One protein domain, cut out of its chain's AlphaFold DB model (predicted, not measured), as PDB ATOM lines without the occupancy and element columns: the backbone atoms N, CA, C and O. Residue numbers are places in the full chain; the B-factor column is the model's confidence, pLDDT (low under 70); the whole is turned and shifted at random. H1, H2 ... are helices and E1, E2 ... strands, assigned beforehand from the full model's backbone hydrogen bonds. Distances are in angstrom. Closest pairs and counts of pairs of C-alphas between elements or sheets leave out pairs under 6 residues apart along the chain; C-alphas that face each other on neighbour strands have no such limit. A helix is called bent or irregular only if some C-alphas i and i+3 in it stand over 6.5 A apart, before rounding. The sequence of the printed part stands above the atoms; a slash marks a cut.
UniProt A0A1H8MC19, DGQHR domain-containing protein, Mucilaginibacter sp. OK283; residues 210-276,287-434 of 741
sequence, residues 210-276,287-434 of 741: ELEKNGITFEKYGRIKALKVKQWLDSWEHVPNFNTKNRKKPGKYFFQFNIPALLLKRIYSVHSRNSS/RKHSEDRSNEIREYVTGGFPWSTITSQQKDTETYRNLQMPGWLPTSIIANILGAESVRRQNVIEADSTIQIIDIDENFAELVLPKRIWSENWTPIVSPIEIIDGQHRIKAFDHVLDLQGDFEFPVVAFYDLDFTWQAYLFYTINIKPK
ATOM      1  N   GLU A 210     -32.652 -28.359  14.352       67.88
ATOM      2  CA  GLU A 210     -31.436 -27.726  13.835       67.88
ATOM      3  C   GLU A 210     -31.726 -26.551  12.890       67.88
ATOM      4  O   GLU A 210     -30.964 -25.586  12.854       67.88
ATOM      5  N   LEU A 211     -32.834 -26.575  12.143       76.56
ATOM      6  CA  LEU A 211     -33.229 -25.422  11.332       76.56
ATOM      7  C   LEU A 211     -33.699 -24.267  12.214       76.56
ATOM      8  O   LEU A 211     -33.226 -23.145  12.050       76.56
ATOM      9  N   GLU A 212     -34.587 -24.535  13.169       74.38
ATOM     10  CA  GLU A 212     -35.152 -23.512  14.054       74.38
ATOM     11  C   GLU A 212     -34.089 -22.861  14.946       74.38
ATOM     12  O   GLU A 212     -34.025 -21.631  15.019       74.38
ATOM     13  N   LYS A 213     -33.198 -23.661  15.548       69.44
ATOM     14  CA  LYS A 213     -32.068 -23.189  16.369       69.44
ATOM     15  C   LYS A 213     -31.174 -22.210  15.605       69.44
ATOM     16  O   LYS A 213     -30.703 -21.230  16.176       69.44
ATOM     17  N   ASN A 214     -30.977 -22.452  14.310       72.81
ATOM     18  CA  ASN A 214     -30.150 -21.625  13.432       72.81
ATOM     19  C   ASN A 214     -30.943 -20.509  12.720       72.81
ATOM     20  O   ASN A 214     -30.442 -19.888  11.784       72.81
ATOM     21  N   GLY A 215     -32.189 -20.239  13.133       82.31
ATOM     22  CA  GLY A 215     -33.024 -19.180  12.555       82.31
ATOM     23  C   GLY A 215     -33.457 -19.445  11.109       82.31
ATOM     24  O   GLY A 215     -33.764 -18.510  10.366       82.31
ATOM     25  N   ILE A 216     -33.468 -20.709  10.685       87.25
ATOM     26  CA  ILE A 216     -33.843 -21.142   9.337       87.25
ATOM     27  C   ILE A 216     -35.339 -21.471   9.320       87.25
ATOM     28  O   ILE A 216     -35.744 -22.633   9.324       87.25
ATOM     29  N   THR A 217     -36.182 -20.437   9.308       88.75
ATOM     30  CA  THR A 217     -37.649 -20.581   9.298       88.75
ATOM     31  C   THR A 217     -38.242 -20.458   7.893       88.75
ATOM     32  O   THR A 217     -37.586 -19.989   6.956       88.75
ATOM     33  N   PHE A 218     -39.510 -20.851   7.739       89.94
ATOM     34  CA  PHE A 218     -40.241 -20.687   6.483       89.94
ATOM     35  C   PHE A 218     -40.385 -19.210   6.082       89.94
ATOM     36  O   PHE A 218     -40.317 -18.876   4.904       89.94
ATOM     37  N   GLU A 219     -40.557 -18.300   7.036       91.06
ATOM     38  CA  GLU A 219     -40.702 -16.865   6.765       91.06
ATOM     39  C   GLU A 219     -39.428 -16.280   6.152       91.06
ATOM     40  O   GLU A 219     -39.513 -15.408   5.287       91.06
ATOM     41  N   LYS A 220     -38.256 -16.771   6.577       90.25
ATOM     42  CA  LYS A 220     -36.954 -16.303   6.085       90.25
ATOM     43  C   LYS A 220     -36.527 -17.003   4.792       90.25
ATOM     44  O   LYS A 220     -35.986 -16.346   3.910       90.25
ATOM     45  N   TYR A 221     -36.769 -18.311   4.670       92.94
ATOM     46  CA  TYR A 221     -36.208 -19.136   3.587       92.94
ATOM     47  C   TYR A 221     -37.235 -19.906   2.756       92.94
ATOM     48  O   TYR A 221     -36.854 -20.611   1.829       92.94
ATOM     49  N   GLY A 222     -38.532 -19.784   3.034       92.56
ATOM     50  CA  GLY A 222     -39.594 -20.430   2.253       92.56
ATOM     51  C   GLY A 222     -39.738 -19.870   0.837       92.56
ATOM     52  O   GLY A 222     -40.331 -20.516  -0.026       92.56
ATOM     53  N   ARG A 223     -39.180 -18.681   0.586       96.25
ATOM     54  CA  ARG A 223     -39.101 -18.038  -0.729       96.25
ATOM     55  C   ARG A 223     -37.669 -17.591  -0.982       96.25
ATOM     56  O   ARG A 223     -37.150 -16.749  -0.255       96.25
ATOM     57  N   ILE A 224     -37.035 -18.153  -2.005       96.50
ATOM     58  CA  ILE A 224     -35.643 -17.861  -2.359       96.50
ATOM     59  C   ILE A 224     -35.617 -17.180  -3.722       96.50
ATOM     60  O   ILE A 224     -36.060 -17.743  -4.721       96.50
ATOM     61  N   LYS A 225     -35.061 -15.970  -3.784       96.62
ATOM     62  CA  LYS A 225     -34.836 -15.283  -5.058       96.62
ATOM     63  C   LYS A 225     -33.656 -15.926  -5.790       96.62
ATOM     64  O   LYS A 225     -32.592 -16.112  -5.204       96.62
ATOM     65  N   ALA A 226     -33.828 -16.221  -7.072       97.50
ATOM     66  CA  ALA A 226     -32.821 -16.847  -7.915       97.50
ATOM     67  C   ALA A 226     -32.576 -16.045  -9.198       97.50
ATOM     68  O   ALA A 226     -33.501 -15.498  -9.803       97.50
ATOM     69  N   LEU A 227     -31.317 -16.002  -9.631       97.44
ATOM     70  CA  LEU A 227     -30.938 -15.503 -10.948       97.44
ATOM     71  C   LEU A 227     -31.305 -16.551 -12.003       97.44
ATOM     72  O   LEU A 227     -30.916 -17.712 -11.882       97.44
ATOM     73  N   LYS A 228     -32.018 -16.134 -13.046       96.69
ATOM     74  CA  LYS A 228     -32.408 -16.947 -14.198       96.69
ATOM     75  C   LYS A 228     -31.361 -16.789 -15.299       96.69
ATOM     76  O   LYS A 228     -31.227 -15.727 -15.899       96.69
ATOM     77  N   VAL A 229     -30.611 -17.852 -15.582       95.56
ATOM     78  CA  VAL A 229     -29.493 -17.818 -16.537       95.56
ATOM     79  C   VAL A 229     -29.867 -18.553 -17.818       95.56
ATOM     80  O   VAL A 229     -30.154 -19.750 -17.797       95.56
ATOM     81  N   LYS A 230     -29.856 -17.844 -18.953       92.81
ATOM     82  CA  LYS A 230     -30.106 -18.428 -20.278       92.81
ATOM     83  C   LYS A 230     -28.887 -19.237 -20.729       92.81
ATOM     84  O   LYS A 230     -27.809 -18.678 -20.899       92.81
ATOM     85  N   GLN A 231     -29.073 -20.532 -20.969       86.56
ATOM     86  CA  GLN A 231     -28.002 -21.446 -21.404       86.56
ATOM     87  C   GLN A 231     -28.217 -22.036 -22.802       86.56
ATOM     88  O   GLN A 231     -27.296 -22.584 -23.404       86.56
ATOM     89  N   TRP A 232     -29.443 -21.956 -23.323       89.12
ATOM     90  CA  TRP A 232     -29.810 -22.616 -24.569       89.12
ATOM     91  C   TRP A 232     -29.572 -21.716 -25.783       89.12
ATOM     92  O   TRP A 232     -30.166 -20.642 -25.898       89.12
ATOM     93  N   LEU A 233     -28.696 -22.176 -26.675       88.06
ATOM     94  CA  LEU A 233     -28.412 -21.595 -27.988       88.06
ATOM     95  C   LEU A 233     -29.303 -22.203 -29.078       88.06
ATOM     96  O   LEU A 233     -29.659 -23.379 -29.012       88.06
ATOM     97  N   ASP A 234     -29.581 -21.422 -30.122       87.38
ATOM     98  CA  ASP A 234     -30.420 -21.851 -31.250       87.38
ATOM     99  C   ASP A 234     -29.811 -23.033 -32.023       87.38
ATOM    100  O   ASP A 234     -30.536 -23.875 -32.548       87.38
ATOM    101  N   SER A 235     -28.479 -23.169 -32.019       83.06
ATOM    102  CA  SER A 235     -27.779 -24.308 -32.628       83.06
ATOM    103  C   SER A 235     -28.186 -25.662 -32.034       83.06
ATOM    104  O   SER A 235     -28.067 -26.683 -32.712       83.06
ATOM    105  N   TRP A 236     -28.702 -25.691 -30.799       85.00
ATOM    106  CA  TRP A 236     -29.160 -26.920 -30.153       85.00
ATOM    107  C   TRP A 236     -30.543 -27.379 -30.625       85.00
ATOM    108  O   TRP A 236     -30.905 -28.527 -30.382       85.00
ATOM    109  N   GLU A 237     -31.308 -26.539 -31.331       84.69
ATOM    110  CA  GLU A 237     -32.619 -26.919 -31.884       84.69
ATOM    111  C   GLU A 237     -32.511 -27.996 -32.975       84.69
ATOM    112  O   GLU A 237     -33.469 -28.723 -33.228       84.69
ATOM    113  N   HIS A 238     -31.334 -28.142 -33.588       80.69
ATOM    114  CA  HIS A 238     -31.072 -29.133 -34.633       80.69
ATOM    115  C   HIS A 238     -30.530 -30.468 -34.104       80.69
ATOM    116  O   HIS A 238     -30.302 -31.384 -34.895       80.69
ATOM    117  N   VAL A 239     -30.299 -30.602 -32.793       77.69
ATOM    118  CA  VAL A 239     -29.809 -31.861 -32.214       77.69
ATOM    119  C   VAL A 239     -30.907 -32.930 -32.331       77.69
ATOM    120  O   VAL A 239     -32.004 -32.741 -31.797       77.69
ATOM    121  N   PRO A 240     -30.644 -34.064 -33.008       71.75
ATOM    122  CA  PRO A 240     -31.649 -35.103 -33.180       71.75
ATOM    123  C   PRO A 240     -31.906 -35.863 -31.868       71.75
ATOM    124  O   PRO A 240     -31.035 -35.967 -31.002       71.75
ATOM    125  N   ASN A 241     -33.081 -36.493 -31.768       71.75
ATOM    126  CA  ASN A 241     -33.441 -37.466 -30.723       71.75
ATOM    127  C   ASN A 241     -33.653 -36.918 -29.296       71.75
ATOM    128  O   ASN A 241     -33.496 -37.673 -28.327       71.75
ATOM    129  N   PHE A 242     -34.072 -35.658 -29.137       78.44
ATOM    130  CA  PHE A 242     -34.728 -35.249 -27.888       78.44
ATOM    131  C   PHE A 242     -36.055 -35.997 -27.706       78.44
ATOM    132  O   PHE A 242     -36.711 -36.366 -28.678       78.44
ATOM    133  N   ASN A 243     -36.449 -36.211 -26.451       73.00
ATOM    134  CA  ASN A 243     -37.660 -36.930 -26.036       73.00
ATOM    135  C   ASN A 243     -37.684 -38.420 -26.429       73.00
ATOM    136  O   ASN A 243     -38.741 -39.047 -26.464       73.00
ATOM    137  N   THR A 244     -36.511 -39.008 -26.682       72.69
ATOM    138  CA  THR A 244     -36.314 -40.466 -26.652       72.69
ATOM    139  C   THR A 244     -36.053 -40.930 -25.210       72.69
ATOM    140  O   THR A 244     -35.897 -40.097 -24.314       72.69
ATOM    141  N   LYS A 245     -36.050 -42.248 -24.941       69.38
ATOM    142  CA  LYS A 245     -35.912 -42.801 -23.575       69.38
ATOM    143  C   LYS A 245     -34.713 -42.170 -22.843       69.38
ATOM    144  O   LYS A 245     -33.576 -42.335 -23.276       69.38
ATOM    145  N   ASN A 246     -34.985 -41.482 -21.730       64.75
ATOM    146  CA  ASN A 246     -34.016 -40.766 -20.885       64.75
ATOM    147  C   ASN A 246     -33.277 -39.586 -21.565       64.75
ATOM    148  O   ASN A 246     -32.157 -39.254 -21.181       64.75
ATOM    149  N   ARG A 247     -33.863 -38.959 -22.596       73.88
ATOM    150  CA  ARG A 247     -33.321 -37.766 -23.277       73.88
ATOM    151  C   ARG A 247     -34.359 -36.652 -23.431       73.88
ATOM    152  O   ARG A 247     -34.452 -36.032 -24.495       73.88
ATOM    153  N   LYS A 248     -35.149 -36.372 -22.395       83.19
ATOM    154  CA  LYS A 248     -36.048 -35.207 -22.354       83.19
ATOM    155  C   LYS A 248     -35.282 -33.932 -22.706       83.19
ATOM    156  O   LYS A 248     -34.137 -33.760 -22.283       83.19
ATOM    157  N   LYS A 249     -35.886 -33.054 -23.510       87.62
ATOM    158  CA  LYS A 249     -35.267 -31.771 -23.883       87.62
ATOM    159  C   LYS A 249     -35.020 -30.922 -22.619       87.62
ATOM    160  O   LYS A 249     -35.994 -30.620 -21.929       87.62
ATOM    161  N   PRO A 250     -33.768 -30.525 -22.309       88.69
ATOM    162  CA  PRO A 250     -33.482 -29.671 -21.159       88.69
ATOM    163  C   PRO A 250     -34.151 -28.295 -21.256       88.69
ATOM    164  O   PRO A 250     -34.380 -27.765 -22.347       88.69
ATOM    165  N   GLY A 251     -34.425 -27.693 -20.098       87.62
ATOM    166  CA  GLY A 251     -34.934 -26.328 -20.015       87.62
ATOM    167  C   GLY A 251     -33.948 -25.293 -20.571       87.62
ATOM    168  O   GLY A 251     -32.728 -25.454 -20.495       87.62
ATOM    169  N   LYS A 252     -34.482 -24.180 -21.091       91.62
ATOM    170  CA  LYS A 252     -33.662 -23.100 -21.673       91.62
ATOM    171  C   LYS A 252     -32.817 -22.333 -20.648       91.62
ATOM    172  O   LYS A 252     -31.870 -21.635 -21.027       91.62
ATOM    173  N   TYR A 253     -33.179 -22.462 -19.375       94.19
ATOM    174  CA  TYR A 253     -32.617 -21.719 -18.259       94.19
ATOM    175  C   TYR A 253     -32.167 -22.667 -17.146       94.19
ATOM    176  O   TYR A 253     -32.716 -23.759 -16.997       94.19
ATOM    177  N   PHE A 254     -31.187 -22.225 -16.365       95.31
ATOM    178  CA  PHE A 254     -30.893 -22.750 -15.032       95.31
ATOM    179  C   PHE A 254     -30.938 -21.601 -14.015       95.31
ATOM    180  O   PHE A 254     -31.007 -20.430 -14.399       95.31
ATOM    181  N   PHE A 255     -30.909 -21.930 -12.728       97.25
ATOM    182  CA  PHE A 255     -31.095 -20.982 -11.631       97.25
ATOM    183  C   PHE A 255     -29.865 -20.923 -10.726       97.25
ATOM    184  O   PHE A 255     -29.266 -21.958 -10.435       97.25
ATOM    185  N   GLN A 256     -29.506 -19.731 -10.250       97.38
ATOM    186  CA  GLN A 256     -28.431 -19.536  -9.273       97.38
ATOM    187  C   GLN A 256     -28.940 -18.793  -8.033       97.38
ATOM    188  O   GLN A 256     -29.569 -17.743  -8.161       97.38
ATOM    189  N   PHE A 257     -28.671 -19.332  -6.841       96.75
ATOM    190  CA  PHE A 257     -29.118 -18.785  -5.550       96.75
ATOM    191  C   PHE A 257     -28.240 -19.279  -4.389       96.75
ATOM    192  O   PHE A 257     -27.409 -20.168  -4.569       96.75
ATOM    193  N   ASN A 258     -28.414 -18.707  -3.202       94.94
ATOM    194  CA  ASN A 258     -27.840 -19.168  -1.938       94.94
ATOM    195  C   ASN A 258     -28.908 -19.854  -1.074       94.94
ATOM    196  O   ASN A 258     -30.084 -19.497  -1.122       94.94
ATOM    197  N   ILE A 259     -28.507 -20.851  -0.289       93.62
ATOM    198  CA  ILE A 259     -29.400 -21.565   0.631       93.62
ATOM    199  C   ILE A 259     -28.627 -22.037   1.873       93.62
ATOM    200  O   ILE A 259     -27.476 -22.466   1.729       93.62
ATOM    201  N   PRO A 260     -29.229 -22.021   3.080       91.75
ATOM    202  CA  PRO A 260     -28.601 -22.575   4.276       91.75
ATOM    203  C   PRO A 260     -28.226 -24.047   4.107       91.75
ATOM    204  O   PRO A 260     -29.025 -24.849   3.616       91.75
ATOM    205  N   ALA A 261     -27.027 -24.422   4.559       88.12
ATOM    206  CA  ALA A 261     -26.500 -25.780   4.423       88.12
ATOM    207  C   ALA A 261     -27.422 -26.835   5.054       88.12
ATOM    208  O   ALA A 261     -27.688 -27.872   4.443       88.12
ATOM    209  N   LEU A 262     -27.972 -26.541   6.237       84.50
ATOM    210  CA  LEU A 262     -28.910 -27.421   6.941       84.50
ATOM    211  C   LEU A 262     -30.235 -27.587   6.179       84.50
ATOM    212  O   LEU A 262     -30.770 -28.696   6.115       84.50
ATOM    213  N   LEU A 263     -30.740 -26.519   5.547       89.00
ATOM    214  CA  LEU A 263     -31.968 -26.579   4.747       89.00
ATOM    215  C   LEU A 263     -31.751 -27.387   3.470       89.00
ATOM    216  O   LEU A 263     -32.549 -28.271   3.166       89.00
ATOM    217  N   LEU A 264     -30.643 -27.140   2.762       89.94
ATOM    218  CA  LEU A 264     -30.269 -27.896   1.566       89.94
ATOM    219  C   LEU A 264     -30.094 -29.385   1.873       89.94
ATOM    220  O   LEU A 264     -30.580 -30.232   1.126       89.94
ATOM    221  N   LYS A 265     -29.449 -29.710   2.997       83.69
ATOM    222  CA  LYS A 265     -29.333 -31.083   3.488       83.69
ATOM    223  C   LYS A 265     -30.706 -31.707   3.702       83.69
ATOM    224  O   LYS A 265     -30.927 -32.822   3.243       83.69
ATOM    225  N   ARG A 266     -31.626 -31.009   4.369       83.12
ATOM    226  CA  ARG A 266     -32.965 -31.537   4.651       83.12
ATOM    227  C   ARG A 266     -33.746 -31.855   3.375       83.12
ATOM    228  O   ARG A 266     -34.387 -32.896   3.312       83.12
ATOM    229  N   ILE A 267     -33.668 -30.998   2.358       86.69
ATOM    230  CA  ILE A 267     -34.411 -31.179   1.098       86.69
ATOM    231  C   ILE A 267     -33.739 -32.135   0.098       86.69
ATOM    232  O   ILE A 267     -34.388 -32.564  -0.854       86.69
ATOM    233  N   TYR A 268     -32.468 -32.485   0.321       82.25
ATOM    234  CA  TYR A 268     -31.720 -33.489  -0.444       82.25
ATOM    235  C   TYR A 268     -31.736 -34.880   0.217       82.25
ATOM    236  O   TYR A 268     -32.095 -35.875  -0.420       82.25
ATOM    237  N   SER A 269     -31.332 -34.967   1.490       61.66
ATOM    238  CA  SER A 269     -31.053 -36.213   2.212       61.66
ATOM    239  C   SER A 269     -32.331 -36.913   2.668       61.66
ATOM    240  O   SER A 269     -32.735 -36.808   3.824       61.66
ATOM    241  N   VAL A 270     -32.931 -37.699   1.774       53.09
ATOM    242  CA  VAL A 270     -34.048 -38.607   2.108       53.09
ATOM    243  C   VAL A 270     -33.719 -40.057   1.738       53.09
ATOM    244  O   VAL A 270     -34.535 -40.802   1.213       53.09
ATOM    245  N   HIS A 271     -32.468 -40.469   1.958       39.91
ATOM    246  CA  HIS A 271     -31.965 -41.791   1.560       39.91
ATOM    247  C   HIS A 271     -31.340 -42.579   2.718       39.91
ATOM    248  O   HIS A 271     -30.269 -43.158   2.580       39.91
ATOM    249  N   SER A 272     -32.046 -42.655   3.848       34.56
ATOM    250  CA  SER A 272     -31.780 -43.689   4.861       34.56
ATOM    251  C   SER A 272     -33.009 -44.058   5.702       34.56
ATOM    252  O   SER A 272     -32.900 -44.160   6.915       34.56
ATOM    253  N   ARG A 273     -34.214 -44.217   5.124       35.69
ATOM    254  CA  ARG A 273     -35.412 -44.532   5.948       35.69
ATOM    255  C   ARG A 273     -36.446 -45.502   5.366       35.69
ATOM    256  O   ARG A 273     -37.587 -45.464   5.792       35.69
ATOM    257  N   ASN A 274     -36.068 -46.415   4.469       28.38
ATOM    258  CA  ASN A 274     -36.894 -47.603   4.202       28.38
ATOM    259  C   ASN A 274     -36.011 -48.854   4.211       28.38
ATOM    260  O   ASN A 274     -35.341 -49.170   3.231       28.38
ATOM    261  N   SER A 275     -36.020 -49.560   5.341       27.73
ATOM    262  CA  SER A 275     -35.295 -50.808   5.627       27.73
ATOM    263  C   SER A 275     -35.798 -52.032   4.840       27.73
ATOM    264  O   SER A 275     -35.370 -53.151   5.102       27.73
ATOM    265  N   SER A 276     -36.691 -51.846   3.864       28.48
ATOM    266  CA  SER A 276     -37.322 -52.921   3.087       28.48
ATOM    267  C   SER A 276     -36.797 -53.074   1.656       28.48
ATOM    268  O   SER A 276     -37.216 -53.998   0.961       28.48
ATOM    269  N   ARG A 287     -19.805 -41.980  -6.568       35.22
ATOM    270  CA  ARG A 287     -18.706 -42.238  -5.602       35.22
ATOM    271  C   ARG A 287     -19.167 -42.779  -4.238       35.22
ATOM    272  O   ARG A 287     -19.663 -42.032  -3.403       35.22
ATOM    273  N   LYS A 288     -18.844 -44.050  -3.963       38.97
ATOM    274  CA  LYS A 288     -18.897 -44.640  -2.614       38.97
ATOM    275  C   LYS A 288     -18.372 -43.615  -1.592       38.97
ATOM    276  O   LYS A 288     -17.254 -43.119  -1.730       38.97
ATOM    277  N   HIS A 289     -19.242 -43.216  -0.666       47.91
ATOM    278  CA  HIS A 289     -18.994 -42.142   0.293       47.91
ATOM    279  C   HIS A 289     -17.697 -42.394   1.078       47.91
ATOM    280  O   HIS A 289     -17.523 -43.480   1.619       47.91
ATOM    281  N   SER A 290     -16.815 -41.391   1.150       50.72
ATOM    282  CA  SER A 290     -15.638 -41.403   2.027       50.72
ATOM    283  C   SER A 290     -15.917 -40.521   3.240       50.72
ATOM    284  O   SER A 290     -16.066 -39.305   3.107       50.72
ATOM    285  N   GLU A 291     -16.003 -41.150   4.409       55.62
ATOM    286  CA  GLU A 291     -16.253 -40.491   5.693       55.62
ATOM    287  C   GLU A 291     -15.111 -39.533   6.070       55.62
ATOM    288  O   GLU A 291     -15.364 -38.389   6.445       55.62
ATOM    289  N   ASP A 292     -13.861 -39.935   5.817       57.06
ATOM    290  CA  ASP A 292     -12.665 -39.114   6.046       57.06
ATOM    291  C   ASP A 292     -12.718 -37.771   5.307       57.06
ATOM    292  O   ASP A 292     -12.387 -36.727   5.867       57.06
ATOM    293  N   ARG A 293     -13.195 -37.772   4.055       60.41
ATOM    294  CA  ARG A 293     -13.294 -36.548   3.250       60.41
ATOM    295  C   ARG A 293     -14.357 -35.590   3.784       60.41
ATOM    296  O   ARG A 293     -14.154 -34.378   3.759       60.41
ATOM    297  N   SER A 294     -15.495 -36.113   4.236       68.00
ATOM    298  CA  SER A 294     -16.552 -35.304   4.856       68.00
ATOM    299  C   SER A 294     -16.075 -34.717   6.192       68.00
ATOM    300  O   SER A 294     -16.331 -33.544   6.466       68.00
ATOM    301  N   ASN A 295     -15.311 -35.489   6.973       68.31
ATOM    302  CA  ASN A 295     -14.708 -35.050   8.234       68.31
ATOM    303  C   ASN A 295     -13.644 -33.958   8.030       68.31
ATOM    304  O   ASN A 295     -13.671 -32.946   8.723       68.31
ATOM    305  N   GLU A 296     -12.755 -34.090   7.043       71.19
ATOM    306  CA  GLU A 296     -11.775 -33.039   6.726       71.19
ATOM    307  C   GLU A 296     -12.462 -31.734   6.293       71.19
ATOM    308  O   GLU A 296     -12.080 -30.654   6.742       71.19
ATOM    309  N   ILE A 297     -13.507 -31.812   5.456       77.31
ATOM    310  CA  ILE A 297     -14.280 -30.628   5.046       77.31
ATOM    311  C   ILE A 297     -14.955 -29.981   6.261       77.31
ATOM    312  O   ILE A 297     -14.981 -28.755   6.347       77.31
ATOM    313  N   ARG A 298     -15.464 -30.775   7.210       78.06
ATOM    314  CA  ARG A 298     -16.044 -30.260   8.458       78.06
ATOM    315  C   ARG A 298     -15.016 -29.443   9.243       78.06
ATOM    316  O   ARG A 298     -15.293 -28.305   9.608       78.06
ATOM    317  N   GLU A 299     -13.819 -29.989   9.434       76.31
ATOM    318  CA  GLU A 299     -12.710 -29.293  10.101       76.31
ATOM    319  C   GLU A 299     -12.218 -28.071   9.308       76.31
ATOM    320  O   GLU A 299     -11.781 -27.074   9.885       76.31
ATOM    321  N   TYR A 300     -12.307 -28.117   7.978       82.38
ATOM    322  CA  TYR A 300     -11.990 -26.984   7.114       82.38
ATOM    323  C   TYR A 300     -12.993 -25.847   7.275       82.38
ATOM    324  O   TYR A 300     -12.564 -24.706   7.381       82.38
ATOM    325  N   VAL A 301     -14.299 -26.117   7.335       83.12
ATOM    326  CA  VAL A 301     -15.324 -25.069   7.502       83.12
ATOM    327  C   VAL A 301     -15.132 -24.296   8.812       83.12
ATOM    328  O   VAL A 301     -15.290 -23.077   8.824       83.12
ATOM    329  N   THR A 302     -14.743 -24.970   9.897       78.12
ATOM    330  CA  THR A 302     -14.584 -24.347  11.223       78.12
ATOM    331  C   THR A 302     -13.194 -23.755  11.479       78.12
ATOM    332  O   THR A 302     -13.067 -22.826  12.280       78.12
ATOM    333  N   GLY A 303     -12.141 -24.258  10.824       73.88
ATOM    334  CA  GLY A 303     -10.766 -23.828  11.108       73.88
ATOM    335  C   GLY A 303      -9.831 -23.645   9.913       73.88
ATOM    336  O   GLY A 303      -8.683 -23.255  10.118       73.88
ATOM    337  N   GLY A 304     -10.292 -23.867   8.683       77.44
ATOM    338  CA  GLY A 304      -9.549 -23.604   7.447       77.44
ATOM    339  C   GLY A 304      -8.348 -24.523   7.221       77.44
ATOM    340  O   GLY A 304      -8.139 -25.510   7.921       77.44
ATOM    341  N   PHE A 305      -7.535 -24.213   6.209       63.91
ATOM    342  CA  PHE A 305      -6.272 -24.913   5.940       63.91
ATOM    343  C   PHE A 305      -5.091 -24.082   6.475       63.91
ATOM    344  O   PHE A 305      -5.071 -22.874   6.228       63.91
ATOM    345  N   PRO A 306      -4.087 -24.683   7.149       61.44
ATOM    346  CA  PRO A 306      -3.857 -26.125   7.306       61.44
ATOM    347  C   PRO A 306      -4.532 -26.788   8.521       61.44
ATOM    348  O   PRO A 306      -4.372 -27.997   8.699       61.44
ATOM    349  N   TRP A 307      -5.305 -26.054   9.333       69.81
ATOM    350  CA  TRP A 307      -5.983 -26.575  10.536       69.81
ATOM    351  C   TRP A 307      -6.811 -27.851  10.302       69.81
ATOM    352  O   TRP A 307      -6.834 -28.748  11.145       69.81
ATOM    353  N   SER A 308      -7.460 -27.972   9.146       70.50
ATOM    354  CA  SER A 308      -8.274 -29.132   8.778       70.50
ATOM    355  C   SER A 308      -7.495 -30.440   8.651       70.50
ATOM    356  O   SER A 308      -8.082 -31.510   8.757       70.50
ATOM    357  N   THR A 309      -6.177 -30.358   8.451       68.12
ATOM    358  CA  THR A 309      -5.304 -31.511   8.162       68.12
ATOM    359  C   THR A 309      -4.413 -31.918   9.335       68.12
ATOM    360  O   THR A 309      -3.789 -32.978   9.302       68.12
ATOM    361  N   ILE A 310      -4.340 -31.089  10.381       63.62
ATOM    362  CA  ILE A 310      -3.518 -31.366  11.561       63.62
ATOM    363  C   ILE A 310      -4.282 -32.201  12.588       63.62
ATOM    364  O   ILE A 310      -5.500 -32.092  12.758       63.62
ATOM    365  N   THR A 311      -3.540 -33.031  13.313       66.31
ATOM    366  CA  THR A 311      -4.106 -33.928  14.319       66.31
ATOM    367  C   THR A 311      -4.668 -33.153  15.505       66.31
ATOM    368  O   THR A 311      -4.193 -32.077  15.877       66.31
ATOM    369  N   SER A 312      -5.629 -33.750  16.196       61.38
ATOM    370  CA  SER A 312      -6.246 -33.143  17.375       61.38
ATOM    371  C   SER A 312      -5.274 -32.945  18.543       61.38
ATOM    372  O   SER A 312      -5.566 -32.140  19.417       61.38
ATOM    373  N   GLN A 313      -4.130 -33.647  18.571       61.22
ATOM    374  CA  GLN A 313      -3.041 -33.392  19.526       61.22
ATOM    375  C   GLN A 313      -2.258 -32.117  19.179       61.22
ATOM    376  O   GLN A 313      -1.879 -31.364  20.072       61.22
ATOM    377  N   GLN A 314      -2.048 -31.842  17.889       61.41
ATOM    378  CA  GLN A 314      -1.395 -30.611  17.436       61.41
ATOM    379  C   GLN A 314      -2.279 -29.385  17.705       61.41
ATOM    380  O   GLN A 314      -1.767 -28.376  18.180       61.41
ATOM    381  N   LYS A 315      -3.602 -29.495  17.507       65.38
ATOM    382  CA  LYS A 315      -4.585 -28.421  17.778       65.38
ATOM    383  C   LYS A 315      -4.614 -27.950  19.242       65.38
ATOM    384  O   LYS A 315      -4.898 -26.783  19.499       65.38
ATOM    385  N   ASP A 316      -4.286 -28.829  20.193       63.47
ATOM    386  CA  ASP A 316      -4.240 -28.496  21.628       63.47
ATOM    387  C   ASP A 316      -2.970 -27.730  22.030       63.47
ATOM    388  O   ASP A 316      -2.893 -27.183  23.131       63.47
ATOM    389  N   THR A 317      -1.957 -27.700  21.163       63.91
ATOM    390  CA  THR A 317      -0.684 -27.043  21.460       63.91
ATOM    391  C   THR A 317      -0.754 -25.583  21.022       63.91
ATOM    392  O   THR A 317      -1.100 -25.279  19.881       63.91
ATOM    393  N   GLU A 318      -0.370 -24.661  21.905       61.53
ATOM    394  CA  GLU A 318      -0.427 -23.214  21.649       61.53
ATOM    395  C   GLU A 318       0.365 -22.794  20.395       61.53
ATOM    396  O   GLU A 318      -0.028 -21.875  19.682       61.53
ATOM    397  N   THR A 319       1.406 -23.557  20.056       52.34
ATOM    398  CA  THR A 319       2.248 -23.402  18.862       52.34
ATOM    399  C   THR A 319       1.491 -23.465  17.533       52.34
ATOM    400  O   THR A 319       1.939 -22.838  16.581       52.34
ATOM    401  N   TYR A 320       0.378 -24.205  17.445       51.56
ATOM    402  CA  TYR A 320      -0.358 -24.409  16.188       51.56
ATOM    403  C   TYR A 320      -1.679 -23.636  16.119       51.56
ATOM    404  O   TYR A 320      -2.327 -23.645  15.075       51.56
ATOM    405  N   ARG A 321      -2.078 -22.927  17.188       66.31
ATOM    406  CA  ARG A 321      -3.296 -22.087  17.200       66.31
ATOM    407  C   ARG A 321      -3.279 -21.002  16.124       66.31
ATOM    408  O   ARG A 321      -4.320 -20.648  15.589       66.31
ATOM    409  N   ASN A 322      -2.093 -20.519  15.764       63.84
ATOM    410  CA  ASN A 322      -1.887 -19.559  14.678       63.84
ATOM    411  C   ASN A 322      -2.146 -20.129  13.266       63.84
ATOM    412  O   ASN A 322      -2.100 -19.368  12.303       63.84
ATOM    413  N   LEU A 323      -2.389 -21.438  13.123       57.41
ATOM    414  CA  LEU A 323      -2.721 -22.080  11.848       57.41
ATOM    415  C   LEU A 323      -4.225 -22.108  11.548       57.41
ATOM    416  O   LEU A 323      -4.607 -22.569  10.471       57.41
ATOM    417  N   GLN A 324      -5.072 -21.653  12.477       70.69
ATOM    418  CA  GLN A 324      -6.501 -21.521  12.224       70.69
ATOM    419  C   GLN A 324      -6.749 -20.388  11.221       70.69
ATOM    420  O   GLN A 324      -6.294 -19.261  11.408       70.69
ATOM    421  N   MET A 325      -7.477 -20.702  10.156       71.00
ATOM    422  CA  MET A 325      -7.806 -19.804   9.051       71.00
ATOM    423  C   MET A 325      -9.302 -19.911   8.718       71.00
ATOM    424  O   MET A 325      -9.956 -20.875   9.106       71.00
ATOM    425  N   PRO A 326      -9.894 -18.959   7.983       74.62
ATOM    426  CA  PRO A 326     -11.264 -19.113   7.500       74.62
ATOM    427  C   PRO A 326     -11.421 -20.288   6.517       74.62
ATOM    428  O   PRO A 326     -10.595 -20.484   5.621       74.62
ATOM    429  N   GLY A 327     -12.512 -21.041   6.657       79.31
ATOM    430  CA  GLY A 327     -12.904 -22.124   5.755       79.31
ATOM    431  C   GLY A 327     -13.902 -21.687   4.692       79.31
ATOM    432  O   GLY A 327     -15.108 -21.744   4.919       79.31
ATOM    433  N   TRP A 328     -13.440 -21.259   3.517       81.94
ATOM    434  CA  TRP A 328     -14.334 -20.781   2.457       81.94
ATOM    435  C   TRP A 328     -14.670 -21.872   1.439       81.94
ATOM    436  O   TRP A 328     -13.781 -22.481   0.849       81.94
ATOM    437  N   LEU A 329     -15.962 -22.063   1.155       84.75
ATOM    438  CA  LEU A 329     -16.449 -22.971   0.109       84.75
ATOM    439  C   LEU A 329     -17.113 -22.176  -1.032       84.75
ATOM    440  O   LEU A 329     -18.333 -22.210  -1.171       84.75
ATOM    441  N   PRO A 330     -16.335 -21.456  -1.865       82.00
ATOM    442  CA  PRO A 330     -16.889 -20.553  -2.878       82.00
ATOM    443  C   PRO A 330     -17.516 -21.280  -4.077       82.00
ATOM    444  O   PRO A 330     -18.203 -20.664  -4.887       82.00
ATOM    445  N   THR A 331     -17.252 -22.577  -4.243       86.44
ATOM    446  CA  THR A 331     -17.747 -23.356  -5.380       86.44
ATOM    447  C   THR A 331     -19.218 -23.711  -5.200       86.44
ATOM    448  O   THR A 331     -19.643 -24.100  -4.114       86.44
ATOM    449  N   SER A 332     -20.015 -23.641  -6.264       92.69
ATOM    450  CA  SER A 332     -21.441 -23.963  -6.172       92.69
ATOM    451  C   SER A 332     -21.698 -25.454  -5.954       92.69
ATOM    452  O   SER A 332     -20.940 -26.309  -6.420       92.69
ATOM    453  N   ILE A 333     -22.769 -25.775  -5.237       93.25
ATOM    454  CA  ILE A 333     -23.420 -27.085  -5.294       93.25
ATOM    455  C   ILE A 333     -24.198 -27.150  -6.605       93.25
ATOM    456  O   ILE A 333     -24.892 -26.193  -6.954       93.25
ATOM    457  N   ILE A 334     -24.087 -28.261  -7.332       93.44
ATOM    458  CA  ILE A 334     -24.840 -28.451  -8.574       93.44
ATOM    459  C   ILE A 334     -26.007 -29.377  -8.283       93.44
ATOM    460  O   ILE A 334     -25.821 -30.489  -7.787       93.44
ATOM    461  N   ALA A 335     -27.208 -28.900  -8.579       94.38
ATOM    462  CA  ALA A 335     -28.454 -29.534  -8.189       94.38
ATOM    463  C   ALA A 335     -29.432 -29.637  -9.366       94.38
ATOM    464  O   ALA A 335     -29.337 -28.904 -10.352       94.38
ATOM    465  N   ASN A 336     -30.399 -30.534  -9.237       93.62
ATOM    466  CA  ASN A 336     -31.560 -30.651 -10.103       93.62
ATOM    467  C   ASN A 336     -32.824 -30.555  -9.244       93.62
ATOM    468  O   ASN A 336     -33.013 -31.366  -8.340       93.62
ATOM    469  N   ILE A 337     -33.674 -29.567  -9.518       94.56
ATOM    470  CA  ILE A 337     -34.994 -29.419  -8.900       94.56
ATOM    471  C   ILE A 337     -35.970 -30.296  -9.680       94.56
ATOM    472  O   ILE A 337     -36.076 -30.160 -10.898       94.56
ATOM    473  N   LEU A 338     -36.683 -31.184  -8.992       90.06
ATOM    474  CA  LEU A 338     -37.669 -32.061  -9.618       90.06
ATOM    475  C   LEU A 338     -38.975 -31.320  -9.927       90.06
ATOM    476  O   LEU A 338     -39.467 -30.527  -9.122       90.06
ATOM    477  N   GLY A 339     -39.536 -31.597 -11.104       87.69
ATOM    478  CA  GLY A 339     -40.858 -31.129 -11.508       87.69
ATOM    479  C   GLY A 339     -41.974 -32.003 -10.932       87.69
ATOM    480  O   GLY A 339     -41.741 -33.125 -10.497       87.69
ATOM    481  N   ALA A 340     -43.215 -31.511 -10.958       84.94
ATOM    482  CA  ALA A 340     -44.360 -32.194 -10.340       84.94
ATOM    483  C   ALA A 340     -44.688 -33.580 -10.932       84.94
ATOM    484  O   ALA A 340     -45.340 -34.388 -10.283       84.94
ATOM    485  N   GLU A 341     -44.221 -33.862 -12.149       83.88
ATOM    486  CA  GLU A 341     -44.423 -35.141 -12.841       83.88
ATOM    487  C   GLU A 341     -43.170 -36.033 -12.824       83.88
ATOM    488  O   GLU A 341     -43.143 -37.091 -13.456       83.88
ATOM    489  N   SER A 342     -42.101 -35.623 -12.133       81.19
ATOM    490  CA  SER A 342     -40.863 -36.395 -12.100       81.19
ATOM    491  C   SER A 342     -41.083 -37.729 -11.383       81.19
ATOM    492  O   SER A 342     -41.496 -37.780 -10.223       81.19
ATOM    493  N   VAL A 343     -40.745 -38.824 -12.068       74.94
ATOM    494  CA  VAL A 343     -40.771 -40.182 -11.510       74.94
ATOM    495  C   VAL A 343     -39.363 -40.591 -11.091       74.94
ATOM    496  O   VAL A 343     -38.417 -40.502 -11.883       74.94
ATOM    497  N   ARG A 344     -39.212 -41.083  -9.860       68.94
ATOM    498  CA  ARG A 344     -37.989 -41.711  -9.346       68.94
ATOM    499  C   ARG A 344     -38.344 -43.013  -8.654       68.94
ATOM    500  O   ARG A 344     -39.251 -43.056  -7.834       68.94
ATOM    501  N   ARG A 345     -37.625 -44.091  -8.986       61.84
ATOM    502  CA  ARG A 345     -37.831 -45.419  -8.372       61.84
ATOM    503  C   ARG A 345     -39.304 -45.854  -8.397       61.84
ATOM    504  O   ARG A 345     -39.824 -46.329  -7.399       61.84
ATOM    505  N   GLN A 346     -39.967 -45.628  -9.535       69.00
ATOM    506  CA  GLN A 346     -41.391 -45.922  -9.759       69.00
ATOM    507  C   GLN A 346     -42.387 -45.083  -8.930       69.00
ATOM    508  O   GLN A 346     -43.586 -45.303  -9.042       69.00
ATOM    509  N   ASN A 347     -41.920 -44.093  -8.165       68.56
ATOM    510  CA  ASN A 347     -42.759 -43.168  -7.408       68.56
ATOM    511  C   ASN A 347     -42.725 -41.774  -8.044       68.56
ATOM    512  O   ASN A 347     -41.666 -41.298  -8.458       68.56
ATOM    513  N   VAL A 348     -43.883 -41.123  -8.136       81.25
ATOM    514  CA  VAL A 348     -43.994 -39.708  -8.520       81.25
ATOM    515  C   VAL A 348     -43.695 -38.857  -7.286       81.25
ATOM    516  O   VAL A 348     -44.054 -39.249  -6.175       81.25
ATOM    517  N   ILE A 349     -43.040 -37.710  -7.462       82.56
ATOM    518  CA  ILE A 349     -42.865 -36.756  -6.362       82.56
ATOM    519  C   ILE A 349     -44.222 -36.298  -5.801       82.56
ATOM    520  O   ILE A 349     -45.159 -36.000  -6.540       82.56
ATOM    521  N   GLU A 350     -44.333 -36.238  -4.476       84.56
ATOM    522  CA  GLU A 350     -45.537 -35.749  -3.804       84.56
ATOM    523  C   GLU A 350     -45.742 -34.259  -4.116       84.56
ATOM    524  O   GLU A 350     -44.813 -33.460  -3.990       84.56
ATOM    525  N   ALA A 351     -46.959 -33.864  -4.507       83.44
ATOM    526  CA  ALA A 351     -47.251 -32.494  -4.941       83.44
ATOM    527  C   ALA A 351     -46.878 -31.435  -3.887       83.44
ATOM    528  O   ALA A 351     -46.365 -30.369  -4.224       83.44
ATOM    529  N   ASP A 352     -47.072 -31.747  -2.608       83.25
ATOM    530  CA  ASP A 352     -46.739 -30.887  -1.469       83.25
ATOM    531  C   ASP A 352     -45.266 -30.962  -1.033       83.25
ATOM    532  O   ASP A 352     -44.877 -30.333  -0.049       83.25
ATOM    533  N   SER A 353     -44.446 -31.703  -1.775       84.50
ATOM    534  CA  SER A 353     -42.991 -31.728  -1.654       84.50
ATOM    535  C   SER A 353     -42.300 -31.043  -2.832       84.50
ATOM    536  O   SER A 353     -41.091 -30.874  -2.780       84.50
ATOM    537  N   THR A 354     -43.031 -30.592  -3.857       90.06
ATOM    538  CA  THR A 354     -42.461 -29.913  -5.036       90.06
ATOM    539  C   THR A 354     -42.046 -28.467  -4.749       90.06
ATOM    540  O   THR A 354     -42.725 -27.741  -4.022       90.06
ATOM    541  N   ILE A 355     -40.936 -28.027  -5.352       94.31
ATOM    542  CA  ILE A 355     -40.508 -26.621  -5.334       94.31
ATOM    543  C   ILE A 355     -41.125 -25.921  -6.543       94.31
ATOM    544  O   ILE A 355     -40.938 -26.355  -7.681       94.31
ATOM    545  N   GLN A 356     -41.841 -24.825  -6.305       94.19
ATOM    546  CA  GLN A 356     -42.429 -24.027  -7.380       94.19
ATOM    547  C   GLN A 356     -41.450 -22.952  -7.841       94.19
ATOM    548  O   GLN A 356     -40.751 -22.353  -7.027       94.19
ATOM    549  N   ILE A 357     -41.426 -22.689  -9.146       95.00
ATOM    550  CA  ILE A 357     -40.613 -21.631  -9.748       95.00
ATOM    551  C   ILE A 357     -41.561 -20.584 -10.325       95.00
ATOM    552  O   ILE A 357     -42.332 -20.884 -11.237       95.00
ATOM    553  N   ILE A 358     -41.515 -19.371  -9.782       95.75
ATOM    554  CA  ILE A 358     -42.341 -18.238 -10.205       95.75
ATOM    555  C   ILE A 358     -41.433 -17.224 -10.893       95.75
ATOM    556  O   ILE A 358     -40.530 -16.675 -10.267       95.75
ATOM    557  N   ASP A 359     -41.659 -16.967 -12.178       94.31
ATOM    558  CA  ASP A 359     -40.928 -15.916 -12.887       94.31
ATOM    559  C   ASP A 359     -41.304 -14.538 -12.317       94.31
ATOM    560  O   ASP A 359     -42.485 -14.206 -12.200       94.31
ATOM    561  N   ILE A 360     -40.292 -13.743 -11.961       94.00
ATOM    562  CA  ILE A 360     -40.467 -12.347 -11.535       94.00
ATOM    563  C   ILE A 360     -40.338 -11.444 -12.764       94.00
ATOM    564  O   ILE A 360     -41.213 -10.626 -13.039       94.00
ATOM    565  N   ASP A 361     -39.238 -11.608 -13.498       91.94
ATOM    566  CA  ASP A 361     -38.914 -10.874 -14.719       91.94
ATOM    567  C   ASP A 361     -38.013 -11.727 -15.640       91.94
ATOM    568  O   ASP A 361     -37.885 -12.941 -15.467       91.94
ATOM    569  N   GLU A 362     -37.403 -11.114 -16.659       88.69
ATOM    570  CA  GLU A 362     -36.538 -11.820 -17.616       88.69
ATOM    571  C   GLU A 362     -35.272 -12.427 -16.983       88.69
ATOM    572  O   GLU A 362     -34.770 -13.440 -17.477       88.69
ATOM    573  N   ASN A 363     -34.768 -11.834 -15.899       92.75
ATOM    574  CA  ASN A 363     -33.501 -12.177 -15.251       92.75
ATOM    575  C   ASN A 363     -33.681 -12.853 -13.888       92.75
ATOM    576  O   ASN A 363     -32.734 -13.468 -13.397       92.75
ATOM    577  N   PHE A 364     -34.853 -12.761 -13.259       96.06
ATOM    578  CA  PHE A 364     -35.090 -13.293 -11.918       96.06
ATOM    579  C   PHE A 364     -36.318 -14.197 -11.832       96.06
ATOM    580  O   PHE A 364     -37.360 -13.950 -12.438       96.06
ATOM    581  N   ALA A 365     -36.198 -15.215 -10.985       96.75
ATOM    582  CA  ALA A 365     -37.291 -16.075 -10.557       96.75
ATOM    583  C   ALA A 365     -37.300 -16.205  -9.028       96.75
ATOM    584  O   ALA A 365     -36.297 -15.949  -8.357       96.75
ATOM    585  N   GLU A 366     -38.430 -16.612  -8.471       97.25
ATOM    586  CA  GLU A 366     -38.591 -16.976  -7.069       97.25
ATOM    587  C   GLU A 366     -38.819 -18.486  -6.957       97.25
ATOM    588  O   GLU A 366     -39.715 -19.039  -7.595       97.25
ATOM    589  N   LEU A 367     -38.005 -19.153  -6.142       96.81
ATOM    590  CA  LEU A 367     -38.189 -20.541  -5.741       96.81
ATOM    591  C   LEU A 367     -39.028 -20.567  -4.465       96.81
ATOM    592  O   LEU A 367     -38.583 -20.098  -3.416       96.81
ATOM    593  N   VAL A 368     -40.234 -21.121  -4.541       96.31
ATOM    594  CA  VAL A 368     -41.129 -21.272  -3.392       96.31
ATOM    595  C   VAL A 368     -41.017 -22.700  -2.876       96.31
ATOM    596  O   VAL A 368     -41.445 -23.651  -3.536       96.31
ATOM    597  N   LEU A 369     -40.423 -22.847  -1.693       94.25
ATOM    598  CA  LEU A 369     -40.296 -24.130  -1.014       94.25
ATOM    599  C   LEU A 369     -41.622 -24.504  -0.334       94.25
ATOM    600  O   LEU A 369     -42.317 -23.633   0.198       94.25
ATOM    601  N   PRO A 370     -41.993 -25.791  -0.301       90.56
ATOM    602  CA  PRO A 370     -43.204 -26.218   0.381       90.56
ATOM    603  C   PRO A 370     -43.088 -26.049   1.898       90.56
ATOM    604  O   PRO A 370     -42.124 -26.495   2.520       90.56
ATOM    605  N   LYS A 371     -44.130 -25.481   2.525       88.94
ATOM    606  CA  LYS A 371     -44.214 -25.316   3.991       88.94
ATOM    607  C   LYS A 371     -43.987 -26.619   4.753       88.94
ATOM    608  O   LYS A 371     -43.440 -26.592   5.850       88.94
ATOM    609  N   ARG A 372     -44.384 -27.753   4.167       85.75
ATOM    610  CA  ARG A 372     -44.249 -29.078   4.781       85.75
ATOM    611  C   ARG A 372     -42.791 -29.447   5.060       85.75
ATOM    612  O   ARG A 372     -42.561 -30.195   5.998       85.75
ATOM    613  N   ILE A 373     -41.808 -28.850   4.372       86.31
ATOM    614  CA  ILE A 373     -40.390 -28.993   4.741       86.31
ATOM    615  C   ILE A 373     -40.167 -28.619   6.205       86.31
ATOM    616  O   ILE A 373     -39.379 -29.283   6.854       86.31
ATOM    617  N   TRP A 374     -40.894 -27.662   6.777       85.31
ATOM    618  CA  TRP A 374     -40.801 -27.300   8.195       85.31
ATOM    619  C   TRP A 374     -41.774 -28.096   9.089       85.31
ATOM    620  O   TRP A 374     -42.229 -27.600  10.109       85.31
ATOM    621  N   SER A 375     -42.094 -29.346   8.734       78.69
ATOM    622  CA  SER A 375     -42.868 -30.271   9.575       78.69
ATOM    623  C   SER A 375     -42.027 -31.452  10.068       78.69
ATOM    624  O   SER A 375     -41.275 -32.053   9.297       78.69
ATOM    625  N   GLU A 376     -42.192 -31.851  11.333       65.69
ATOM    626  CA  GLU A 376     -41.521 -33.028  11.918       65.69
ATOM    627  C   GLU A 376     -41.815 -34.324  11.142       65.69
ATOM    628  O   GLU A 376     -40.936 -35.171  10.990       65.69
ATOM    629  N   ASN A 377     -43.014 -34.419  10.557       66.38
ATOM    630  CA  ASN A 377     -43.512 -35.594   9.836       66.38
ATOM    631  C   ASN A 377     -43.240 -35.543   8.322       66.38
ATOM    632  O   ASN A 377     -43.860 -36.278   7.550       66.38
ATOM    633  N   TRP A 378     -42.378 -34.636   7.858       73.75
ATOM    634  CA  TRP A 378     -42.019 -34.571   6.446       73.75
ATOM    635  C   TRP A 378     -40.917 -35.573   6.115       73.75
ATOM    636  O   TRP A 378     -39.750 -35.397   6.467       73.75
ATOM    637  N   THR A 379     -41.322 -36.639   5.433       68.00
ATOM    638  CA  THR A 379     -40.468 -37.746   4.992       68.00
ATOM    639  C   THR A 379     -40.871 -38.140   3.570       68.00
ATOM    640  O   THR A 379     -41.539 -39.160   3.392       68.00
ATOM    641  N   PRO A 380     -40.558 -37.315   2.554       70.62
ATOM    642  CA  PRO A 380     -41.041 -37.563   1.202       70.62
ATOM    643  C   PRO A 380     -40.388 -38.823   0.625       70.62
ATOM    644  O   PRO A 380     -39.198 -39.058   0.824       70.62
ATOM    645  N   ILE A 381     -41.129 -39.629  -0.135       69.56
ATOM    646  CA  ILE A 381     -40.539 -40.818  -0.788       69.56
ATOM    647  C   ILE A 381     -39.477 -40.406  -1.826       69.56
ATOM    648  O   ILE A 381     -38.463 -41.083  -2.004       69.56
ATOM    649  N   VAL A 382     -39.709 -39.278  -2.502       73.62
ATOM    650  CA  VAL A 382     -38.813 -38.683  -3.498       73.62
ATOM    651  C   VAL A 382     -38.450 -37.266  -3.054       73.62
ATOM    652  O   VAL A 382     -39.329 -36.422  -2.897       73.62
ATOM    653  N   SER A 383     -37.155 -36.997  -2.869       84.25
ATOM    654  CA  SER A 383     -36.652 -35.664  -2.518       84.25
ATOM    655  C   SER A 383     -36.946 -34.636  -3.621       84.25
ATOM    656  O   SER A 383     -36.764 -34.959  -4.794       84.25
ATOM    657  N   PRO A 384     -37.292 -33.375  -3.294       89.31
ATOM    658  CA  PRO A 384     -37.463 -32.317  -4.297       89.31
ATOM    659  C   PRO A 384     -36.200 -31.916  -5.047       89.31
ATOM    660  O   PRO A 384     -36.296 -31.310  -6.117       89.31
ATOM    661  N   ILE A 385     -35.027 -32.192  -4.475       90.88
ATOM    662  CA  ILE A 385     -33.741 -31.846  -5.066       90.88
ATOM    663  C   ILE A 385     -32.850 -33.081  -5.146       90.88
ATOM    664  O   ILE A 385     -32.667 -33.806  -4.169       90.88
ATOM    665  N   GLU A 386     -32.223 -33.257  -6.305       87.50
ATOM    666  CA  GLU A 386     -31.147 -34.216  -6.532       87.50
ATOM    667  C   GLU A 386     -29.819 -33.465  -6.647       87.50
ATOM    668  O   GLU A 386     -29.713 -32.481  -7.381       87.50
ATOM    669  N   ILE A 387     -28.790 -33.907  -5.925       88.12
ATOM    670  CA  ILE A 387     -27.471 -33.268  -5.977       88.12
ATOM    671  C   ILE A 387     -26.625 -33.974  -7.026       88.12
ATOM    672  O   ILE A 387     -26.257 -35.136  -6.866       88.12
ATOM    673  N   ILE A 388     -26.300 -33.233  -8.082       82.12
ATOM    674  CA  ILE A 388     -25.443 -33.674  -9.180       82.12
ATOM    675  C   ILE A 388     -23.978 -33.613  -8.741       82.12
ATOM    676  O   ILE A 388     -23.245 -34.560  -8.986       82.12
ATOM    677  N   ASP A 389     -23.543 -32.529  -8.085       82.00
ATOM    678  CA  ASP A 389     -22.191 -32.401  -7.524       82.00
ATOM    679  C   ASP A 389     -22.166 -31.595  -6.214       82.00
ATOM    680  O   ASP A 389     -22.942 -30.662  -6.015       82.00
ATOM    681  N   GLY A 390     -21.228 -31.936  -5.326       82.81
ATOM    682  CA  GLY A 390     -21.043 -31.283  -4.028       82.81
ATOM    683  C   GLY A 390     -21.559 -32.072  -2.823       82.81
ATOM    684  O   GLY A 390     -21.511 -31.562  -1.709       82.81
ATOM    685  N   GLN A 391     -21.970 -33.331  -3.002       77.38
ATOM    686  CA  GLN A 391     -22.545 -34.162  -1.935       77.38
ATOM    687  C   GLN A 391     -21.659 -34.267  -0.677       77.38
ATOM    688  O   GLN A 391     -22.170 -34.130   0.426       77.38
ATOM    689  N   HIS A 392     -20.333 -34.429  -0.812       71.69
ATOM    690  CA  HIS A 392     -19.402 -34.474   0.337       71.69
ATOM    691  C   HIS A 392     -19.408 -33.180   1.164       71.69
ATOM    692  O   HIS A 392     -19.221 -33.218   2.374       71.69
ATOM    693  N   ARG A 393     -19.642 -32.028   0.518       83.62
ATOM    694  CA  ARG A 393     -19.720 -30.733   1.207       83.62
ATOM    695  C   ARG A 393     -21.000 -30.622   2.019       83.62
ATOM    696  O   ARG A 393     -20.950 -30.106   3.119       83.62
ATOM    697  N   ILE A 394     -22.110 -31.152   1.508       81.19
ATOM    698  CA  ILE A 394     -23.375 -31.221   2.251       81.19
ATOM    699  C   ILE A 394     -23.247 -32.214   3.415       81.19
ATOM    700  O   ILE A 394     -23.643 -31.899   4.532       81.19
ATOM    701  N   LYS A 395     -22.630 -33.380   3.181       72.62
ATOM    702  CA  LYS A 395     -22.404 -34.416   4.204       72.62
ATOM    703  C   LYS A 395     -21.418 -34.019   5.304       72.62
ATOM    704  O   LYS A 395     -21.484 -34.565   6.393       72.62
ATOM    705  N   ALA A 396     -20.547 -33.033   5.083       71.56
ATOM    706  CA  ALA A 396     -19.733 -32.460   6.162       71.56
ATOM    707  C   ALA A 396     -20.592 -31.898   7.317       71.56
ATOM    708  O   ALA A 396     -20.132 -31.819   8.456       71.56
ATOM    709  N   PHE A 397     -21.859 -31.581   7.024       72.88
ATOM    710  CA  PHE A 397     -22.874 -31.143   7.979       72.88
ATOM    711  C   PHE A 397     -23.714 -32.300   8.561       72.88
ATOM    712  O   PHE A 397     -24.724 -32.079   9.235       72.88
ATOM    713  N   ASP A 398     -23.330 -33.554   8.310       59.62
ATOM    714  CA  ASP A 398     -23.780 -34.710   9.086       59.62
ATOM    715  C   ASP A 398     -23.092 -34.657  10.453       59.62
ATOM    716  O   ASP A 398     -21.877 -34.508  10.513       59.62
ATOM    717  N   HIS A 399     -23.866 -34.704  11.544       50.41
ATOM    718  CA  HIS A 399     -23.377 -34.681  12.936       50.41
ATOM    719  C   HIS A 399     -22.741 -33.368  13.427       50.41
ATOM    720  O   HIS A 399     -21.955 -33.375  14.376       50.41
ATOM    721  N   VAL A 400     -23.053 -32.224  12.807       50.25
ATOM    722  CA  VAL A 400     -22.585 -30.937  13.341       50.25
ATOM    723  C   VAL A 400     -23.420 -30.551  14.558       50.25
ATOM    724  O   VAL A 400     -24.615 -30.312  14.438       50.25
ATOM    725  N   LEU A 401     -22.756 -30.504  15.713       48.19
ATOM    726  CA  LEU A 401     -23.349 -30.232  17.026       48.19
ATOM    727  C   LEU A 401     -23.595 -28.737  17.298       48.19
ATOM    728  O   LEU A 401     -24.408 -28.405  18.157       48.19
ATOM    729  N   ASP A 402     -22.910 -27.834  16.590       52.12
ATOM    730  CA  ASP A 402     -23.163 -26.391  16.668       52.12
ATOM    731  C   ASP A 402     -22.390 -25.657  15.555       52.12
ATOM    732  O   ASP A 402     -21.206 -25.346  15.701       52.12
ATOM    733  N   LEU A 403     -23.024 -25.381  14.409       55.22
ATOM    734  CA  LEU A 403     -22.550 -24.264  13.592       55.22
ATOM    735  C   LEU A 403     -22.982 -23.023  14.363       55.22
ATOM    736  O   LEU A 403     -24.161 -22.698  14.373       55.22
ATOM    737  N   GLN A 404     -22.076 -22.337  15.047       55.91
ATOM    738  CA  GLN A 404     -22.405 -21.030  15.614       55.91
ATOM    739  C   GLN A 404     -22.552 -20.004  14.468       55.91
ATOM    740  O   GLN A 404     -21.687 -19.150  14.288       55.91
ATOM    741  N   GLY A 405     -23.595 -20.129  13.633       59.25
ATOM    742  CA  GLY A 405     -23.860 -19.264  12.477       59.25
ATOM    743  C   GLY A 405     -24.629 -19.919  11.317       59.25
ATOM    744  O   GLY A 405     -24.744 -21.139  11.210       59.25
ATOM    745  N   ASP A 406     -25.123 -19.083  10.401       71.00
ATOM    746  CA  ASP A 406     -25.881 -19.450   9.201       71.00
ATOM    747  C   ASP A 406     -24.967 -19.658   7.978       71.00
ATOM    748  O   ASP A 406     -24.835 -18.806   7.103       71.00
ATOM    749  N   PHE A 407     -24.317 -20.824   7.893       85.19
ATOM    750  CA  PHE A 407     -23.497 -21.164   6.722       85.19
ATOM    751  C   PHE A 407     -24.375 -21.483   5.500       85.19
ATOM    752  O   PHE A 407     -25.190 -22.413   5.524       85.19
ATOM    753  N   GLU A 408     -24.171 -20.756   4.402       90.38
ATOM    754  CA  GLU A 408     -24.920 -20.921   3.155       90.38
ATOM    755  C   GLU A 408     -24.047 -21.466   2.023       90.38
ATOM    756  O   GLU A 408     -22.860 -21.155   1.904       90.38
ATOM    757  N   PHE A 409     -24.656 -22.260   1.142       92.44
ATOM    758  CA  PHE A 409     -24.028 -22.696  -0.098       92.44
ATOM    759  C   PHE A 409     -24.514 -21.865  -1.282       92.44
ATOM    760  O   PHE A 409     -25.725 -21.678  -1.424       92.44
ATOM    761  N   PRO A 410     -23.618 -21.464  -2.203       95.56
ATOM    762  CA  PRO A 410     -24.044 -21.094  -3.541       95.56
ATOM    763  C   PRO A 410     -24.526 -22.350  -4.279       95.56
ATOM    764  O   PRO A 410     -23.881 -23.398  -4.231       95.56
ATOM    765  N   VAL A 411     -25.643 -22.257  -4.991       96.25
ATOM    766  CA  VAL A 411     -26.267 -23.365  -5.724       96.25
ATOM    767  C   VAL A 411     -26.483 -22.966  -7.176       96.25
ATOM    768  O   VAL A 411     -26.959 -21.869  -7.459       96.25
ATOM    769  N   VAL A 412     -26.150 -23.880  -8.085       96.75
ATOM    770  CA  VAL A 412     -26.552 -23.858  -9.494       96.75
ATOM    771  C   VAL A 412     -27.538 -25.002  -9.696       96.75
ATOM    772  O   VAL A 412     -27.161 -26.173  -9.637       96.75
ATOM    773  N   ALA A 413     -28.808 -24.665  -9.896       96.00
ATOM    774  CA  ALA A 413     -29.893 -25.624 -10.020       96.00
ATOM    775  C   ALA A 413     -30.451 -25.666 -11.441       96.00
ATOM    776  O   ALA A 413     -30.888 -24.656 -11.995       96.00
ATOM    777  N   PHE A 414     -30.496 -26.863 -12.007       95.00
ATOM    778  CA  PHE A 414     -31.269 -27.154 -13.204       95.00
ATOM    779  C   PHE A 414     -32.691 -27.561 -12.818       95.00
ATOM    780  O   PHE A 414     -32.952 -27.896 -11.664       95.00
ATOM    781  N   TYR A 415     -33.610 -27.522 -13.779       93.12
ATOM    782  CA  TYR A 415     -34.996 -27.914 -13.559       93.12
ATOM    783  C   TYR A 415     -35.347 -29.142 -14.389       93.12
ATOM    784  O   TYR A 415     -35.187 -29.134 -15.611       93.12
ATOM    785  N   ASP A 416     -35.831 -30.167 -13.694       90.38
ATOM    786  CA  ASP A 416     -36.400 -31.401 -14.224       90.38
ATOM    787  C   ASP A 416     -35.545 -32.068 -15.314       90.38
ATOM    788  O   ASP A 416     -36.027 -32.485 -16.371       90.38
ATOM    789  N   LEU A 417     -34.236 -32.155 -15.063       88.12
ATOM    790  CA  LEU A 417     -33.335 -32.918 -15.916       88.12
ATOM    791  C   LEU A 417     -33.522 -34.419 -15.723       88.12
ATOM    792  O   LEU A 417     -33.518 -34.935 -14.599       88.12
ATOM    793  N   ASP A 418     -33.556 -35.132 -16.846       79.81
ATOM    794  CA  ASP A 418     -33.445 -36.586 -16.862       79.81
ATOM    795  C   ASP A 418     -32.104 -37.048 -16.291       79.81
ATOM    796  O   ASP A 418     -31.071 -36.381 -16.415       79.81
ATOM    797  N   PHE A 419     -32.104 -38.258 -15.735       69.38
ATOM    798  CA  PHE A 419     -30.931 -38.861 -15.112       69.38
ATOM    799  C   PHE A 419     -29.704 -38.892 -16.044       69.38
ATOM    800  O   PHE A 419     -28.578 -38.644 -15.617       69.38
ATOM    801  N   THR A 420     -29.905 -39.123 -17.345       75.38
ATOM    802  CA  THR A 420     -28.818 -39.110 -18.336       75.38
ATOM    803  C   THR A 420     -28.194 -37.724 -18.502       75.38
ATOM    804  O   THR A 420     -26.976 -37.627 -18.650       75.38
ATOM    805  N   TRP A 421     -28.980 -36.645 -18.424       82.38
ATOM    806  CA  TRP A 421     -28.445 -35.280 -18.469       82.38
ATOM    807  C   TRP A 421     -27.731 -34.898 -17.183       82.38
ATOM    808  O   TRP A 421     -26.697 -34.241 -17.243       82.38
ATOM    809  N   GLN A 422     -28.220 -35.357 -16.034       76.31
ATOM    810  CA  GLN A 422     -27.513 -35.190 -14.766       76.31
ATOM    811  C   GLN A 422     -26.155 -35.900 -14.788       76.31
ATOM    812  O   GLN A 422     -25.148 -35.309 -14.402       76.31
ATOM    813  N   ALA A 423     -26.097 -37.131 -15.308       66.25
ATOM    814  CA  ALA A 423     -24.849 -37.872 -15.483       66.25
ATOM    815  C   ALA A 423     -23.895 -37.177 -16.471       66.25
ATOM    816  O   ALA A 423     -22.701 -37.057 -16.195       66.25
ATOM    817  N   TYR A 424     -24.421 -36.666 -17.589       75.75
ATOM    818  CA  TYR A 424     -23.655 -35.859 -18.541       75.75
ATOM    819  C   TYR A 424     -23.090 -34.595 -17.880       75.75
ATOM    820  O   TYR A 424     -21.896 -34.329 -17.993       75.75
ATOM    821  N   LEU A 425     -23.906 -33.847 -17.133       75.00
ATOM    822  CA  LEU A 425     -23.466 -32.660 -16.400       75.00
ATOM    823  C   LEU A 425     -22.385 -33.007 -15.381       75.00
ATOM    824  O   LEU A 425     -21.308 -32.417 -15.429       75.00
ATOM    825  N   PHE A 426     -22.614 -34.013 -14.537       64.94
ATOM    826  CA  PHE A 426     -21.623 -34.497 -13.579       64.94
ATOM    827  C   PHE A 426     -20.284 -34.811 -14.256       64.94
ATOM    828  O   PHE A 426     -19.239 -34.345 -13.796       64.94
ATOM    829  N   TYR A 427     -20.315 -35.537 -15.376       57.50
ATOM    830  CA  TYR A 427     -19.132 -35.846 -16.173       57.50
ATOM    831  C   TYR A 427     -18.466 -34.567 -16.710       57.50
ATOM    832  O   TYR A 427     -17.273 -34.333 -16.514       57.50
ATOM    833  N   THR A 428     -19.230 -33.676 -17.337       66.56
ATOM    834  CA  THR A 428     -18.689 -32.445 -17.934       66.56
ATOM    835  C   THR A 428     -18.203 -31.399 -16.929       66.56
ATOM    836  O   THR A 428     -17.415 -30.545 -17.319       66.56
ATOM    837  N   ILE A 429     -18.630 -31.459 -15.665       64.81
ATOM    838  CA  ILE A 429     -18.245 -30.519 -14.599       64.81
ATOM    839  C   ILE A 429     -17.099 -31.060 -13.742       64.81
ATOM    840  O   ILE A 429     -16.240 -30.293 -13.322       64.81
ATOM    841  N   ASN A 430     -17.065 -32.366 -13.467       51.94
ATOM    842  CA  ASN A 430     -16.078 -32.948 -12.549       51.94
ATOM    843  C   ASN A 430     -14.942 -33.678 -13.251       51.94
ATOM    844  O   ASN A 430     -13.875 -33.862 -12.667       51.94
ATOM    845  N   ILE A 431     -15.184 -34.150 -14.475       47.88
ATOM    846  CA  ILE A 431     -14.219 -34.961 -15.221       47.88
ATOM    847  C   ILE A 431     -13.555 -34.121 -16.316       47.88
ATOM    848  O   ILE A 431     -12.347 -34.225 -16.509       47.88
ATOM    849  N   LYS A 432     -14.301 -33.239 -16.997       44.38
ATOM    850  CA  LYS A 432     -13.746 -32.363 -18.050       44.38
ATOM    851  C   LYS A 432     -12.903 -31.170 -17.547       44.38
ATOM    852  O   LYS A 432     -11.867 -30.912 -18.158       44.38
ATOM    853  N   PRO A 433     -13.280 -30.415 -16.496       40.25
ATOM    854  CA  PRO A 433     -12.489 -29.294 -15.991       40.25
ATOM    855  C   PRO A 433     -11.378 -29.826 -15.073       40.25
ATOM    856  O   PRO A 433     -11.645 -30.460 -14.053       40.25
ATOM    857  N   LYS A 434     -10.112 -29.599 -15.445       44.12
ATOM    858  CA  LYS A 434      -8.922 -30.109 -14.737       44.12
ATOM    859  C   LYS A 434      -8.890 -29.687 -13.254       44.12
ATOM    860  O   LYS A 434      -8.394 -28.613 -12.927       44.12
TER     861      LYS A 434
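Overview. This is residues 210 to 276 and 287 to 434 of the 741 residues of the protein "DGQHR domain-containing protein" of Mucilaginibacter sp. OK283 (UniProt A0A1H8MC19). A seven-stranded sheet, curled like part of a barrel but left open, wraps round the short helix H4, while H10 packs on its other face along E3 and E6. H5, H6 and H7 reach away to one end of the length, and H3 with the loop after it lies at the other end. The printed part has 215 residues, with ten named helices and seven named strands in the order H1 H2 E1 H3 E2 H4 H5 H6 H7 E3 E4 E5 H8 E6 H9 E7 H10. The mixed sheet runs E4 E5 E1 E2 E7 E3 E6, and the class is mixed, helices and strands. The whole is compact, with a radius of gyration of the C-alphas of 19.2 A and spans of 63 by 43 by 42 A.

Along the chain. H1 is residues 210 to 213, from C-alpha 210 at (-31.436, -27.726, 13.835), and H2 is 218 to 221. E1 is 223 to 230, 21.5 A long; H3 is 234 to 238; E2 is 253 to 260, 22.9 A; H4 is 261 to 268. H5 is 291 to 303, 18.4 A; H6 is 312 to 315; H7 is 318 to 323, irregular, with C-alphas 319 and 322 7.0 A apart. E3 is 333 to 337, E4 356 to 359, E5 364 to 368, H8 371 to 374, E6 385 to 389 and H9 391 to 395. E7 is 408 to 415, 20.7 A, and H10 is 419 to 430, 16.2 A, ending at C-alpha 430 (-16.078, -32.948, -12.549).

Arrangement. The sheet is strongly twisted. Antiparallel neighbours are the hairpin E4 and E5 (N 358 and O 366, 2.9 A), E5 and E1 (N 226 and O 365, 2.8 A), E1 and E2 (N 227 and O 256, 2.9 A), E2 and E7 (N 255 and O 413, 2.8 A) and E3 and E6 (N 336 and O 386, 2.8 A). E7 and E3 are parallel (N 335 and O 412, 2.9 A). With H10 on one face and H4 on the other, there are three layers, helices on both faces of a sheet. The closest C-alphas of H4 and E6 are Tyr 268 and Ile 385, 5.3 A. H10 has a height over the sheet of 8.7 A; its closest C-alpha pair with E6 is Phe 426 and Ile 388, 5.9 A. H2 and H9 only graze the sheet. H9 touches H4 (C-alphas 394 and 265, 6.1 A) and residues 293 to 297 of H5 (C-alphas 392 and 294, 5.4 A). H1 and H4 only just touch, with 3 pairs of C-alphas within 8 A, the closest 211 and 262, 6.5 A. H8 is close but not clearly touching to H2 and H4, as H6 is to H7; H3 touches no helix. Every O i to N i+4 pair is within hydrogen-bond range in H4, H5, H9 and H10; H3 has 0 of 1 and H7 0 of 2, with 1 of 2 and 2 of 3 O i to N i+3 pairs; H1, H2, H6 and H8 are too short.

Size, cuts and confidence. The two farthest C-alphas, His 238 and Glu 318, are 64.4 A apart. Residues 277 to 286 are not printed, with 23.2 A between C-alphas 276 and 287. The long links are H3 to E2, E3 to E4 and H9 to E7. Mean pLDDT of the printed part is 77.0; 66 residues are under 70, among them 269 to 276, 287 to 295, 309 to 323 and 426 to 434.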